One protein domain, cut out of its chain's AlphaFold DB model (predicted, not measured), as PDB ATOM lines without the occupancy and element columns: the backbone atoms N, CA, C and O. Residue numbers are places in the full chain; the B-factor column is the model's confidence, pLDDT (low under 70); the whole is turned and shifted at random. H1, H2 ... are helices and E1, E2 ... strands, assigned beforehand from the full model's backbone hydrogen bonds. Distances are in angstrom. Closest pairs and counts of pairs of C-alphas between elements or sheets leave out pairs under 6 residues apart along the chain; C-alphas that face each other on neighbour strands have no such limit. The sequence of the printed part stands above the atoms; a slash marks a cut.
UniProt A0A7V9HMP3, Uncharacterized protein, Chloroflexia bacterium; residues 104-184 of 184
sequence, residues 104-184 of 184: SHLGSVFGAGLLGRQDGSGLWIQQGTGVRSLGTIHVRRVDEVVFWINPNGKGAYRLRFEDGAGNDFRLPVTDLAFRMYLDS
ATOM      1  N   SER A 104     -31.072 -27.405 -21.715       88.56
ATOM      2  CA  SER A 104     -30.749 -27.753 -23.106       88.56
ATOM      3  C   SER A 104     -29.258 -28.012 -23.340       88.56
ATOM      4  O   SER A 104     -28.914 -28.759 -24.249       88.56
ATOM      5  N   HIS A 105     -28.358 -27.435 -22.542       90.81
ATOM      6  CA  HIS A 105     -26.916 -27.626 -22.706       90.81
ATOM      7  C   HIS A 105     -26.171 -27.540 -21.371       90.81
ATOM      8  O   HIS A 105     -26.657 -26.964 -20.399       90.81
ATOM      9  N   LEU A 106     -24.961 -28.104 -21.303       90.19
ATOM     10  CA  LEU A 106     -24.257 -28.269 -20.024       90.19
ATOM     11  C   LEU A 106     -23.893 -26.923 -19.373       90.19
ATOM     12  O   LEU A 106     -24.001 -26.763 -18.160       90.19
ATOM     13  N   GLY A 107     -23.512 -25.928 -20.176       88.81
ATOM     14  CA  GLY A 107     -23.151 -24.600 -19.669       88.81
ATOM     15  C   GLY A 107     -24.288 -23.867 -18.939       88.81
ATOM     16  O   GLY A 107     -24.016 -23.126 -17.994       88.81
ATOM     17  N   SER A 108     -25.557 -24.083 -19.320       90.81
ATOM     18  CA  SER A 108     -26.689 -23.402 -18.671       90.81
ATOM     19  C   SER A 108     -26.976 -23.945 -17.278       90.81
ATOM     20  O   SER A 108     -27.494 -23.204 -16.449       90.81
ATOM     21  N   VAL A 109     -26.605 -25.202 -17.005       91.69
ATOM     22  CA  VAL A 109     -26.724 -25.789 -15.665       91.69
ATOM     23  C   VAL A 109     -25.935 -24.953 -14.673       91.69
ATOM     24  O   VAL A 109     -26.468 -24.527 -13.658       91.69
ATOM     25  N   PHE A 110     -24.671 -24.679 -14.983       91.12
ATOM     26  CA  PHE A 110     -23.775 -24.024 -14.040       91.12
ATOM     27  C   PHE A 110     -23.895 -22.504 -14.054       91.12
ATOM     28  O   PHE A 110     -23.517 -21.878 -13.072       91.12
ATOM     29  N   GLY A 111     -24.374 -21.888 -15.140       89.00
ATOM     30  CA  GLY A 111     -24.392 -20.425 -15.273       89.00
ATOM     31  C   GLY A 111     -22.991 -19.797 -15.228       89.00
ATOM     32  O   GLY A 111     -22.841 -18.634 -14.865       89.00
ATOM     33  N   ALA A 112     -21.958 -20.579 -15.548       88.06
ATOM     34  CA  ALA A 112     -20.555 -20.181 -15.555       88.06
ATOM     35  C   ALA A 112     -19.813 -20.853 -16.716       88.06
ATOM     36  O   ALA A 112     -20.243 -21.886 -17.236       88.06
ATOM     37  N   GLY A 113     -18.685 -20.263 -17.117       88.06
ATOM     38  CA  GLY A 113     -17.831 -20.821 -18.161       88.06
ATOM     39  C   GLY A 113     -17.257 -22.177 -17.748       88.06
ATOM     40  O   GLY A 113     -16.630 -22.296 -16.694       88.06
ATOM     41  N   LEU A 114     -17.458 -23.188 -18.593       88.56
ATOM     42  CA  LEU A 114     -16.845 -24.499 -18.421       88.56
ATOM     43  C   LEU A 114     -15.355 -24.417 -18.761       88.56
ATOM     44  O   LEU A 114     -14.969 -24.003 -19.852       88.56
ATOM     45  N   LEU A 115     -14.525 -24.841 -17.818       88.50
ATOM     46  CA  LEU A 115     -13.098 -25.057 -17.992       88.50
ATOM     47  C   LEU A 115     -12.855 -26.551 -18.197       88.50
ATOM     48  O   LEU A 115     -13.584 -27.390 -17.668       88.50
ATOM     49  N   GLY A 116     -11.822 -26.894 -18.958       85.69
ATOM     50  CA  GLY A 116     -11.531 -28.282 -19.280       85.69
ATOM     51  C   GLY A 116     -10.056 -28.538 -19.505       85.69
ATOM     52  O   GLY A 116      -9.267 -27.629 -19.766       85.69
ATOM     53  N   ARG A 117      -9.673 -29.810 -19.402       80.06
ATOM     54  CA  ARG A 117      -8.355 -30.251 -19.862       80.06
ATOM     55  C   ARG A 117      -8.330 -30.287 -21.386       80.06
ATOM     56  O   ARG A 117      -9.326 -30.633 -22.011       80.06
ATOM     57  N   GLN A 118      -7.162 -30.017 -21.966       72.69
ATOM     58  CA  GLN A 118      -6.954 -30.109 -23.417       72.69
ATOM     59  C   GLN A 118      -7.242 -31.514 -23.975       72.69
ATOM     60  O   GLN A 118      -7.620 -31.646 -25.130       72.69
ATOM     61  N   ASP A 119      -7.103 -32.557 -23.151       72.25
ATOM     62  CA  ASP A 119      -7.393 -33.950 -23.510       72.25
ATOM     63  C   ASP A 119      -8.882 -34.339 -23.365       72.25
ATOM     64  O   ASP A 119      -9.237 -35.506 -23.542       72.25
ATOM     65  N   GLY A 120      -9.751 -33.394 -22.983       69.44
ATOM     66  CA  GLY A 120     -11.183 -33.621 -22.768       69.44
ATOM     67  C   GLY A 120     -11.517 -34.533 -21.580       69.44
ATOM     68  O   GLY A 120     -12.671 -34.910 -21.401       69.44
ATOM     69  N   SER A 121     -10.536 -34.910 -20.747       69.94
ATOM     70  CA  SER A 121     -10.715 -35.914 -19.685       69.94
ATOM     71  C   SER A 121     -11.406 -35.395 -18.422       69.94
ATOM     72  O   SER A 121     -11.700 -36.186 -17.516       69.94
ATOM     73  N   GLY A 122     -11.670 -34.094 -18.337       79.75
ATOM     74  CA  GLY A 122     -12.351 -33.486 -17.205       79.75
ATOM     75  C   GLY A 122     -12.828 -32.077 -17.514       79.75
ATOM     76  O   GLY A 122     -12.145 -31.334 -18.222       79.75
ATOM     77  N   LEU A 123     -13.982 -31.743 -16.942       87.19
ATOM     78  CA  LEU A 123     -14.572 -30.411 -16.941       87.19
ATOM     79  C   LEU A 123     -14.785 -29.953 -15.505       87.19
ATOM     80  O   LEU A 123     -15.083 -30.759 -14.624       87.19
ATOM     81  N   TRP A 124     -14.633 -28.657 -15.286       89.56
ATOM     82  CA  TRP A 124     -14.925 -28.002 -14.021       89.56
ATOM     83  C   TRP A 124     -15.335 -26.555 -14.275       89.56
ATOM     84  O   TRP A 124     -15.165 -26.021 -15.367       89.56
ATOM     85  N   ILE A 125     -15.854 -25.908 -13.243       90.50
ATOM     86  CA  ILE A 125     -16.048 -24.460 -13.213       90.50
ATOM     87  C   ILE A 125     -15.126 -23.854 -12.160       90.50
ATOM     88  O   ILE A 125     -14.626 -24.552 -11.274       90.50
ATOM     89  N   GLN A 126     -14.861 -22.557 -12.270       89.31
ATOM     90  CA  GLN A 126     -14.029 -21.858 -11.299       89.31
ATOM     91  C   GLN A 126     -14.730 -21.802  -9.933       89.31
ATOM     92  O   GLN A 126     -15.916 -21.484  -9.843       89.31
ATOM     93  N   GLN A 127     -13.995 -22.083  -8.853       89.00
ATOM     94  CA  GLN A 127     -14.528 -21.965  -7.495       89.00
ATOM     95  C   GLN A 127     -14.993 -20.527  -7.219       89.00
ATOM     96  O   GLN A 127     -14.324 -19.570  -7.606       89.00
ATOM     97  N   GLY A 128     -16.133 -20.379  -6.544       89.31
ATOM     98  CA  GLY A 128     -16.748 -19.074  -6.299       89.31
ATOM     99  C   GLY A 128     -17.569 -18.547  -7.473       89.31
ATOM    100  O   GLY A 128     -18.103 -17.447  -7.381       89.31
ATOM    101  N   THR A 129     -17.709 -19.327  -8.546       90.12
ATOM    102  CA  THR A 129     -18.586 -19.014  -9.680       90.12
ATOM    103  C   THR A 129     -19.700 -20.050  -9.821       90.12
ATOM    104  O   THR A 129     -19.678 -21.103  -9.181       90.12
ATOM    105  N   GLY A 130     -20.662 -19.738 -10.683       90.25
ATOM    106  CA  GLY A 130     -21.789 -20.602 -11.004       90.25
ATOM    107  C   GLY A 130     -22.968 -20.467 -10.047       90.25
ATOM    108  O   GLY A 130     -22.853 -19.914  -8.955       90.25
ATOM    109  N   VAL A 131     -24.126 -20.946 -10.497       90.75
ATOM    110  CA  VAL A 131     -25.419 -20.787  -9.813       90.75
ATOM    111  C   VAL A 131     -25.935 -22.071  -9.170       90.75
ATOM    112  O   VAL A 131     -26.894 -21.999  -8.409       90.75
ATOM    113  N   ARG A 132     -25.332 -23.222  -9.493       90.25
ATOM    114  CA  ARG A 132     -25.576 -24.556  -8.909       90.25
ATOM    115  C   ARG A 132     -24.469 -25.519  -9.323       90.25
ATOM    116  O   ARG A 132     -23.774 -25.265 -10.312       90.25
ATOM    117  N   SER A 133     -24.315 -26.631  -8.609       88.88
ATOM    118  CA  SER A 133     -23.249 -27.615  -8.848       88.88
ATOM    119  C   SER A 133     -23.682 -28.877  -9.589       88.88
ATOM    120  O   SER A 133     -22.833 -29.696  -9.944       88.88
ATOM    121  N   LEU A 134     -24.979 -29.024  -9.838       90.19
ATOM    122  CA  LEU A 134     -25.570 -30.158 -10.537       90.19
ATOM    123  C   LEU A 134     -26.820 -29.733 -11.313       90.19
ATOM    124  O   LEU A 134     -27.404 -28.677 -11.065       90.19
ATOM    125  N   GLY A 135     -27.230 -30.567 -12.261       91.00
ATOM    126  CA  GLY A 135     -28.462 -30.373 -13.006       91.00
ATOM    127  C   GLY A 135     -28.667 -31.449 -14.058       91.00
ATOM    128  O   GLY A 135     -27.752 -32.196 -14.404       91.00
ATOM    129  N   THR A 136     -29.887 -31.506 -14.569       93.62
ATOM    130  CA  THR A 136     -30.292 -32.451 -15.607       93.62
ATOM    131  C   THR A 136     -30.163 -31.784 -16.967       93.62
ATOM    132  O   THR A 136     -30.527 -30.620 -17.126       93.62
ATOM    133  N   ILE A 137     -29.660 -32.515 -17.960       94.25
ATOM    134  CA  ILE A 137     -29.587 -32.036 -19.340       94.25
ATOM    135  C   ILE A 137     -30.319 -32.979 -20.286       94.25
ATOM    136  O   ILE A 137     -30.293 -34.196 -20.110       94.25
ATOM    137  N   HIS A 138     -30.910 -32.409 -21.330       92.50
ATOM    138  CA  HIS A 138     -31.401 -33.164 -22.471       92.50
ATOM    139  C   HIS A 138     -30.309 -33.194 -23.528       92.50
ATOM    140  O   HIS A 138     -30.045 -32.211 -24.224       92.50
ATOM    141  N   VAL A 139     -29.648 -34.341 -23.615       94.19
ATOM    142  CA  VAL A 139     -28.605 -34.576 -24.608       94.19
ATOM    143  C   VAL A 139     -29.226 -34.730 -25.992       94.19
ATOM    144  O   VAL A 139     -30.306 -35.298 -26.147       94.19
ATOM    145  N   ARG A 140     -28.529 -34.244 -27.018       95.38
ATOM    146  CA  ARG A 140     -28.919 -34.454 -28.415       95.38
ATOM    147  C   ARG A 140     -28.699 -35.904 -28.828       95.38
ATOM    148  O   ARG A 140     -29.504 -36.468 -29.565       95.38
ATOM    149  N   ARG A 141     -27.596 -36.497 -28.367       96.00
ATOM    150  CA  ARG A 141     -27.232 -37.890 -28.637       96.00
ATOM    151  C   ARG A 141     -26.312 -38.417 -27.544       96.00
ATOM    152  O   ARG A 141     -25.431 -37.702 -27.080       96.00
ATOM    153  N   VAL A 142     -26.494 -39.680 -27.176       95.62
ATOM    154  CA  VAL A 142     -25.485 -40.458 -26.446       95.62
ATOM    155  C   VAL A 142     -24.704 -41.269 -27.472       95.62
ATOM    156  O   VAL A 142     -25.310 -42.023 -28.229       95.62
ATOM    157  N   ASP A 143     -23.384 -41.098 -27.516       95.06
ATOM    158  CA  ASP A 143     -22.527 -41.790 -28.481       95.06
ATOM    159  C   ASP A 143     -22.084 -43.156 -27.948       95.06
ATOM    160  O   ASP A 143     -22.205 -44.167 -28.634       95.06
ATOM    161  N   GLU A 144     -21.561 -43.192 -26.719       93.50
ATOM    162  CA  GLU A 144     -21.025 -44.416 -26.119       93.50
ATOM    163  C   GLU A 144     -20.937 -44.341 -24.589       93.50
ATOM    164  O   GLU A 144     -20.745 -43.277 -23.993       93.50
ATOM    165  N   VAL A 145     -21.004 -45.515 -23.956       93.00
ATOM    166  CA  VAL A 145     -20.571 -45.742 -22.574       93.00
ATOM    167  C   VAL A 145     -19.387 -46.698 -22.621       93.00
ATOM    168  O   VAL A 145     -19.518 -47.826 -23.086       93.00
ATOM    169  N   VAL A 146     -18.226 -46.258 -22.137       91.25
ATOM    170  CA  VAL A 146     -16.977 -47.032 -22.203       91.25
ATOM    171  C   VAL A 146     -16.416 -47.245 -20.807       91.25
ATOM    172  O   VAL A 146     -16.254 -46.291 -20.045       91.25
ATOM    173  N   PHE A 147     -16.060 -48.487 -20.480       90.31
ATOM    174  CA  PHE A 147     -15.244 -48.777 -19.306       90.31
ATOM    175  C   PHE A 147     -13.768 -48.538 -19.631       90.31
ATOM    176  O   PHE A 147     -13.192 -49.191 -20.500       90.31
ATOM    177  N   TRP A 148     -13.150 -47.578 -18.947       85.88
ATOM    178  CA  TRP A 148     -11.760 -47.196 -19.165       85.88
ATOM    179  C   TRP A 148     -10.912 -47.504 -17.935       85.88
ATOM    180  O   TRP A 148     -11.235 -47.075 -16.828       85.88
ATOM    181  N   ILE A 149      -9.798 -48.205 -18.136       85.69
ATOM    182  CA  ILE A 149      -8.791 -48.444 -17.101       85.69
ATOM    183  C   ILE A 149      -7.727 -47.356 -17.225       85.69
ATOM    184  O   ILE A 149      -7.095 -47.206 -18.270       85.69
ATOM    185  N   ASN A 150      -7.545 -46.576 -16.161       79.81
ATOM    186  CA  ASN A 150      -6.513 -45.547 -16.138       79.81
ATOM    187  C   ASN A 150      -5.101 -46.160 -15.989       79.81
ATOM    188  O   ASN A 150      -4.982 -47.321 -15.593       79.81
ATOM    189  N   PRO A 151      -4.015 -45.398 -16.230       79.69
ATOM    190  CA  PRO A 151      -2.644 -45.906 -16.090       79.69
ATOM    191  C   PRO A 151      -2.296 -46.474 -14.703       79.69
ATOM    192  O   PRO A 151      -1.366 -47.261 -14.578       79.69
ATOM    193  N   ASN A 152      -3.063 -46.119 -13.668       82.31
ATOM    194  CA  ASN A 152      -2.895 -46.619 -12.301       82.31
ATOM    195  C   ASN A 152      -3.727 -47.893 -12.035       82.31
ATOM    196  O   ASN A 152      -3.909 -48.273 -10.879       82.31
ATOM    197  N   GLY A 153      -4.299 -48.512 -13.072       83.88
ATOM    198  CA  GLY A 153      -5.112 -49.728 -12.976       83.88
ATOM    199  C   GLY A 153      -6.538 -49.514 -12.456       83.88
ATOM    200  O   GLY A 153      -7.273 -50.480 -12.269       83.88
ATOM    201  N   LYS A 154      -6.969 -48.269 -12.224       82.88
ATOM    202  CA  LYS A 154      -8.318 -47.970 -11.727       82.88
ATOM    203  C   LYS A 154      -9.295 -47.820 -12.893       82.88
ATOM    204  O   LYS A 154      -9.164 -46.903 -13.705       82.88
ATOM    205  N   GLY A 155     -10.292 -48.701 -12.929       84.56
ATOM    206  CA  GLY A 155     -11.408 -48.649 -13.871       84.56
ATOM    207  C   GLY A 155     -12.417 -47.541 -13.556       84.56
ATOM    208  O   GLY A 155     -12.711 -47.263 -12.388       84.56
ATOM    209  N   ALA A 156     -12.952 -46.907 -14.595       86.81
ATOM    210  CA  ALA A 156     -14.052 -45.956 -14.513       86.81
ATOM    211  C   ALA A 156     -14.881 -45.971 -15.802       86.81
ATOM    212  O   ALA A 156     -14.326 -45.948 -16.901       86.81
ATOM    213  N   TYR A 157     -16.205 -45.935 -15.666       91.31
ATOM    214  CA  TYR A 157     -17.093 -45.700 -16.800       91.31
ATOM    215  C   TYR A 157     -17.013 -44.239 -17.247       91.31
ATOM    216  O   TYR A 157     -16.919 -43.316 -16.430       91.31
ATOM    217  N   ARG A 158     -17.049 -44.037 -18.560       91.19
ATOM    218  CA  ARG A 158     -17.075 -42.738 -19.228       91.19
ATOM    219  C   ARG A 158     -18.272 -42.708 -20.167       91.19
ATOM    220  O   ARG A 158     -18.451 -43.646 -20.936       91.19
ATOM    221  N   LEU A 159     -19.048 -41.634 -20.110       92.75
ATOM    222  CA  LEU A 159     -20.143 -41.355 -21.029       92.75
ATOM    223  C   LEU A 159     -19.666 -40.329 -22.051       92.75
ATOM    224  O   LEU A 159     -19.197 -39.254 -21.665       92.75
ATOM    225  N   ARG A 160     -19.797 -40.661 -23.334       93.62
ATOM    226  CA  ARG A 160     -19.648 -39.710 -24.429       93.62
ATOM    227  C   ARG A 160     -21.022 -39.323 -24.955       93.62
ATOM    228  O   ARG A 160     -21.846 -40.193 -25.237       93.62
ATOM    229  N   PHE A 161     -21.266 -38.028 -25.058       94.62
ATOM    230  CA  PHE A 161     -22.540 -37.497 -25.516       94.62
ATOM    231  C   PHE A 161     -22.356 -36.119 -26.137       94.62
ATOM    232  O   PHE A 161     -21.371 -35.428 -25.873       94.62
ATOM    233  N   GLU A 162     -23.363 -35.719 -26.894       95.19
ATOM    234  CA  GLU A 162     -23.487 -34.390 -27.461       95.19
ATOM    235  C   GLU A 162     -24.662 -33.664 -26.795       95.19
ATOM    236  O   GLU A 162     -25.761 -34.223 -26.695       95.19
ATOM    237  N   ASP A 163     -24.453 -32.442 -26.305       94.62
ATOM    238  CA  ASP A 163     -25.525 -31.653 -25.685       94.62
ATOM    239  C   ASP A 163     -26.449 -30.980 -26.718       94.62
ATOM    240  O   ASP A 163     -26.239 -31.069 -27.928       94.62
ATOM    241  N   GLY A 164     -27.513 -30.312 -26.262       93.62
ATOM    242  CA  GLY A 164     -28.460 -29.641 -27.157       93.62
ATOM    243  C   GLY A 164     -27.902 -28.413 -27.886       93.62
ATOM    244  O   GLY A 164     -28.533 -27.955 -28.835       93.62
ATOM    245  N   ALA A 165     -26.728 -27.901 -27.498       92.62
ATOM    246  CA  ALA A 165     -26.011 -26.854 -28.230       92.62
ATOM    247  C   ALA A 165     -25.004 -27.427 -29.247       92.62
ATOM    248  O   ALA A 165     -24.368 -26.670 -29.979       92.62
ATOM    249  N   GLY A 166     -24.888 -28.754 -29.323       93.12
ATOM    250  CA  GLY A 166     -24.003 -29.456 -30.239       93.12
ATOM    251  C   GLY A 166     -22.564 -29.601 -29.744       93.12
ATOM    252  O   GLY A 166     -21.661 -29.835 -30.544       93.12
ATOM    253  N   ASN A 167     -22.324 -29.419 -28.441       91.12
ATOM    254  CA  ASN A 167     -21.002 -29.604 -27.853       91.12
ATOM    255  C   ASN A 167     -20.791 -31.069 -27.465       91.12
ATOM    256  O   ASN A 167     -21.637 -31.666 -26.794       91.12
ATOM    257  N   ASP A 168     -19.633 -31.613 -27.829       92.00
ATOM    258  CA  ASP A 168     -19.228 -32.969 -27.472       92.00
ATOM    259  C   ASP A 168     -18.566 -33.023 -26.094       92.00
ATOM    260  O   ASP A 168     -17.653 -32.254 -25.775       92.00
ATOM    261  N   PHE A 169     -18.963 -34.010 -25.294       90.50
ATOM    262  CA  PHE A 169     -18.420 -34.236 -23.963       90.50
ATOM    263  C   PHE A 169     -18.059 -35.694 -23.724       90.50
ATOM    264  O   PHE A 169     -18.688 -36.610 -24.246       90.50
ATOM    265  N   ARG A 170     -17.053 -35.905 -22.865       91.06
ATOM    266  CA  ARG A 170     -16.647 -37.226 -22.373       91.06
ATOM    267  C   ARG A 170     -16.418 -37.200 -20.863       91.06
ATOM    268  O   ARG A 170     -15.314 -36.937 -20.384       91.06
ATOM    269  N   LEU A 171     -17.458 -37.503 -20.096       89.88
ATOM    270  CA  LEU A 171     -17.465 -37.326 -18.641       89.88
ATOM    271  C   LEU A 171     -17.453 -38.658 -17.880       89.88
ATOM    272  O   LEU A 171     -17.924 -39.669 -18.399       89.88
ATOM    273  N   PRO A 172     -16.866 -38.707 -16.669       89.50
ATOM    274  CA  PRO A 172     -16.956 -39.887 -15.813       89.50
ATOM    275  C   PRO A 172     -18.397 -40.135 -15.367       89.50
ATOM    276  O   PRO A 172     -19.115 -39.197 -15.035       89.50
ATOM    277  N   VAL A 173     -18.790 -41.406 -15.293       89.75
ATOM    278  CA  VAL A 173     -20.064 -41.808 -14.693       89.75
ATOM    279  C   VAL A 173     -19.831 -42.149 -13.225       89.75
ATOM    280  O   VAL A 173     -19.162 -43.132 -12.893       89.75
ATOM    281  N   THR A 174     -20.354 -41.306 -12.339       87.62
ATOM    282  CA  THR A 174     -20.200 -41.435 -10.880       87.62
ATOM    283  C   THR A 174     -21.492 -41.820 -10.161       87.62
ATOM    284  O   THR A 174     -21.471 -42.014  -8.943       87.62
ATOM    285  N   ASP A 175     -22.591 -41.955 -10.907       88.81
ATOM    286  CA  ASP A 175     -23.886 -42.380 -10.383       88.81
ATOM    287  C   ASP A 175     -23.811 -43.806  -9.817       88.81
ATOM    288  O   ASP A 175     -23.301 -44.734 -10.452       88.81
ATOM    289  N   LEU A 176     -24.282 -43.967  -8.584       84.62
ATOM    290  CA  LEU A 176     -24.183 -45.215  -7.843       84.62
ATOM    291  C   LEU A 176     -25.161 -46.260  -8.389       84.62
ATOM    292  O   LEU A 176     -24.782 -47.424  -8.496       84.62
ATOM    293  N   ALA A 177     -26.379 -45.862  -8.764       81.69
ATOM    294  CA  ALA A 177     -27.390 -46.788  -9.268       81.69
ATOM    295  C   ALA A 177     -26.969 -47.390 -10.618       81.69
ATOM    296  O   ALA A 177     -27.033 -48.603 -10.808       81.69
ATOM    297  N   PHE A 178     -26.456 -46.555 -11.518       85.06
ATOM    298  CA  PHE A 178     -25.935 -46.959 -12.816       85.06
ATOM    299  C   PHE A 178     -24.743 -47.902 -12.678       85.06
ATOM    300  O   PHE A 178     -24.691 -48.947 -13.321       85.06
ATOM    301  N   ARG A 179     -23.792 -47.570 -11.798       82.56
ATOM    302  CA  ARG A 179     -22.638 -48.441 -11.550       82.56
ATOM    303  C   ARG A 179     -23.041 -49.779 -10.950       82.56
ATOM    304  O   ARG A 179     -22.526 -50.795 -11.386       82.56
ATOM    305  N   MET A 180     -23.971 -49.792  -9.997       80.12
ATOM    306  CA  MET A 180     -24.487 -51.042  -9.433       80.12
ATOM    307  C   MET A 180     -25.151 -51.929 -10.487       80.12
ATOM    308  O   MET A 180     -25.046 -53.141 -10.376       80.12
ATOM    309  N   TYR A 181     -25.814 -51.338 -11.485       82.62
ATOM    310  CA  TYR A 181     -26.428 -52.077 -12.588       82.62
ATOM    311  C   TYR A 181     -25.401 -52.659 -13.570       82.62
ATOM    312  O   TYR A 181     -25.597 -53.757 -14.072       82.62
ATOM    313  N   LEU A 182     -24.317 -51.934 -13.867       81.88
ATOM    314  CA  LEU A 182     -23.285 -52.418 -14.794       81.88
ATOM    315  C   LEU A 182     -22.263 -53.361 -14.152       81.88
ATOM    316  O   LEU A 182     -21.678 -54.182 -14.850       81.88
ATOM    317  N   ASP A 183     -22.014 -53.216 -12.849       81.56
ATOM    318  CA  ASP A 183     -21.039 -54.030 -12.114       81.56
ATOM    319  C   ASP A 183     -21.645 -55.355 -11.588       81.56
ATOM    320  O   ASP A 183     -20.920 -56.142 -10.972       81.56
ATOM    321  N   SER A 184     -22.951 -55.594 -11.788       74.88
ATOM    322  CA  SER A 184     -23.676 -56.822 -11.401       74.88
ATOM    323  C   SER A 184     -23.732 -57.854 -12.518       74.88
ATOM    324  O   SER A 184     -23.519 -59.047 -12.211       74.88
TER     325      SER A 184
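Overview. This is residues 104 to 184 of the 184 residues of an uncharacterized protein of Chloroflexia bacterium (UniProt A0A7V9HMP3). A three-strand antiparallel sheet has H1 and much of a long loop, residues 111 to 140, toward one end and H2 near the other. The 81 printed residues hold H1, E1, E2, E3 and H2, with under half in named elements: mixed, helices and strands. The whole is only just compact, close to loose: radius of gyration of the C-alphas 13.6 A, spans 36 by 27 by 22 A.

Along the chain. H1, residues 106 to 110, begins at C-alpha 106 (-24.257, -28.269, -20.024). E1 is 141 to 149, 24.2 A; E2 155 to 162, 23.1 A; E3 168 to 172, 13.7 A. H2, 176 to 182, ends at C-alpha 182 (-23.285, -52.418, -14.794).

Arrangement. E1, E2 and E3 form a meander, each strand the antiparallel neighbour of the one before; N 146 and O 158 are 2.9 A apart, N 159 and O 171 2.8 A. H1 is not on the sheet; H2 only grazes it with residues 178 to 182. H1 has 0 of 1 O i to N i+4 pairs within hydrogen-bond range, but 2 of 2 to N i+3; H2 has every i+4 pair.

Size, cuts and confidence. The farthest C-alphas, Gly 128 and Ser 184, are 38.7 A apart. The printed part has no cut; H1 to E1 is a long link. Residues 120 to 121 are under pLDDT 70.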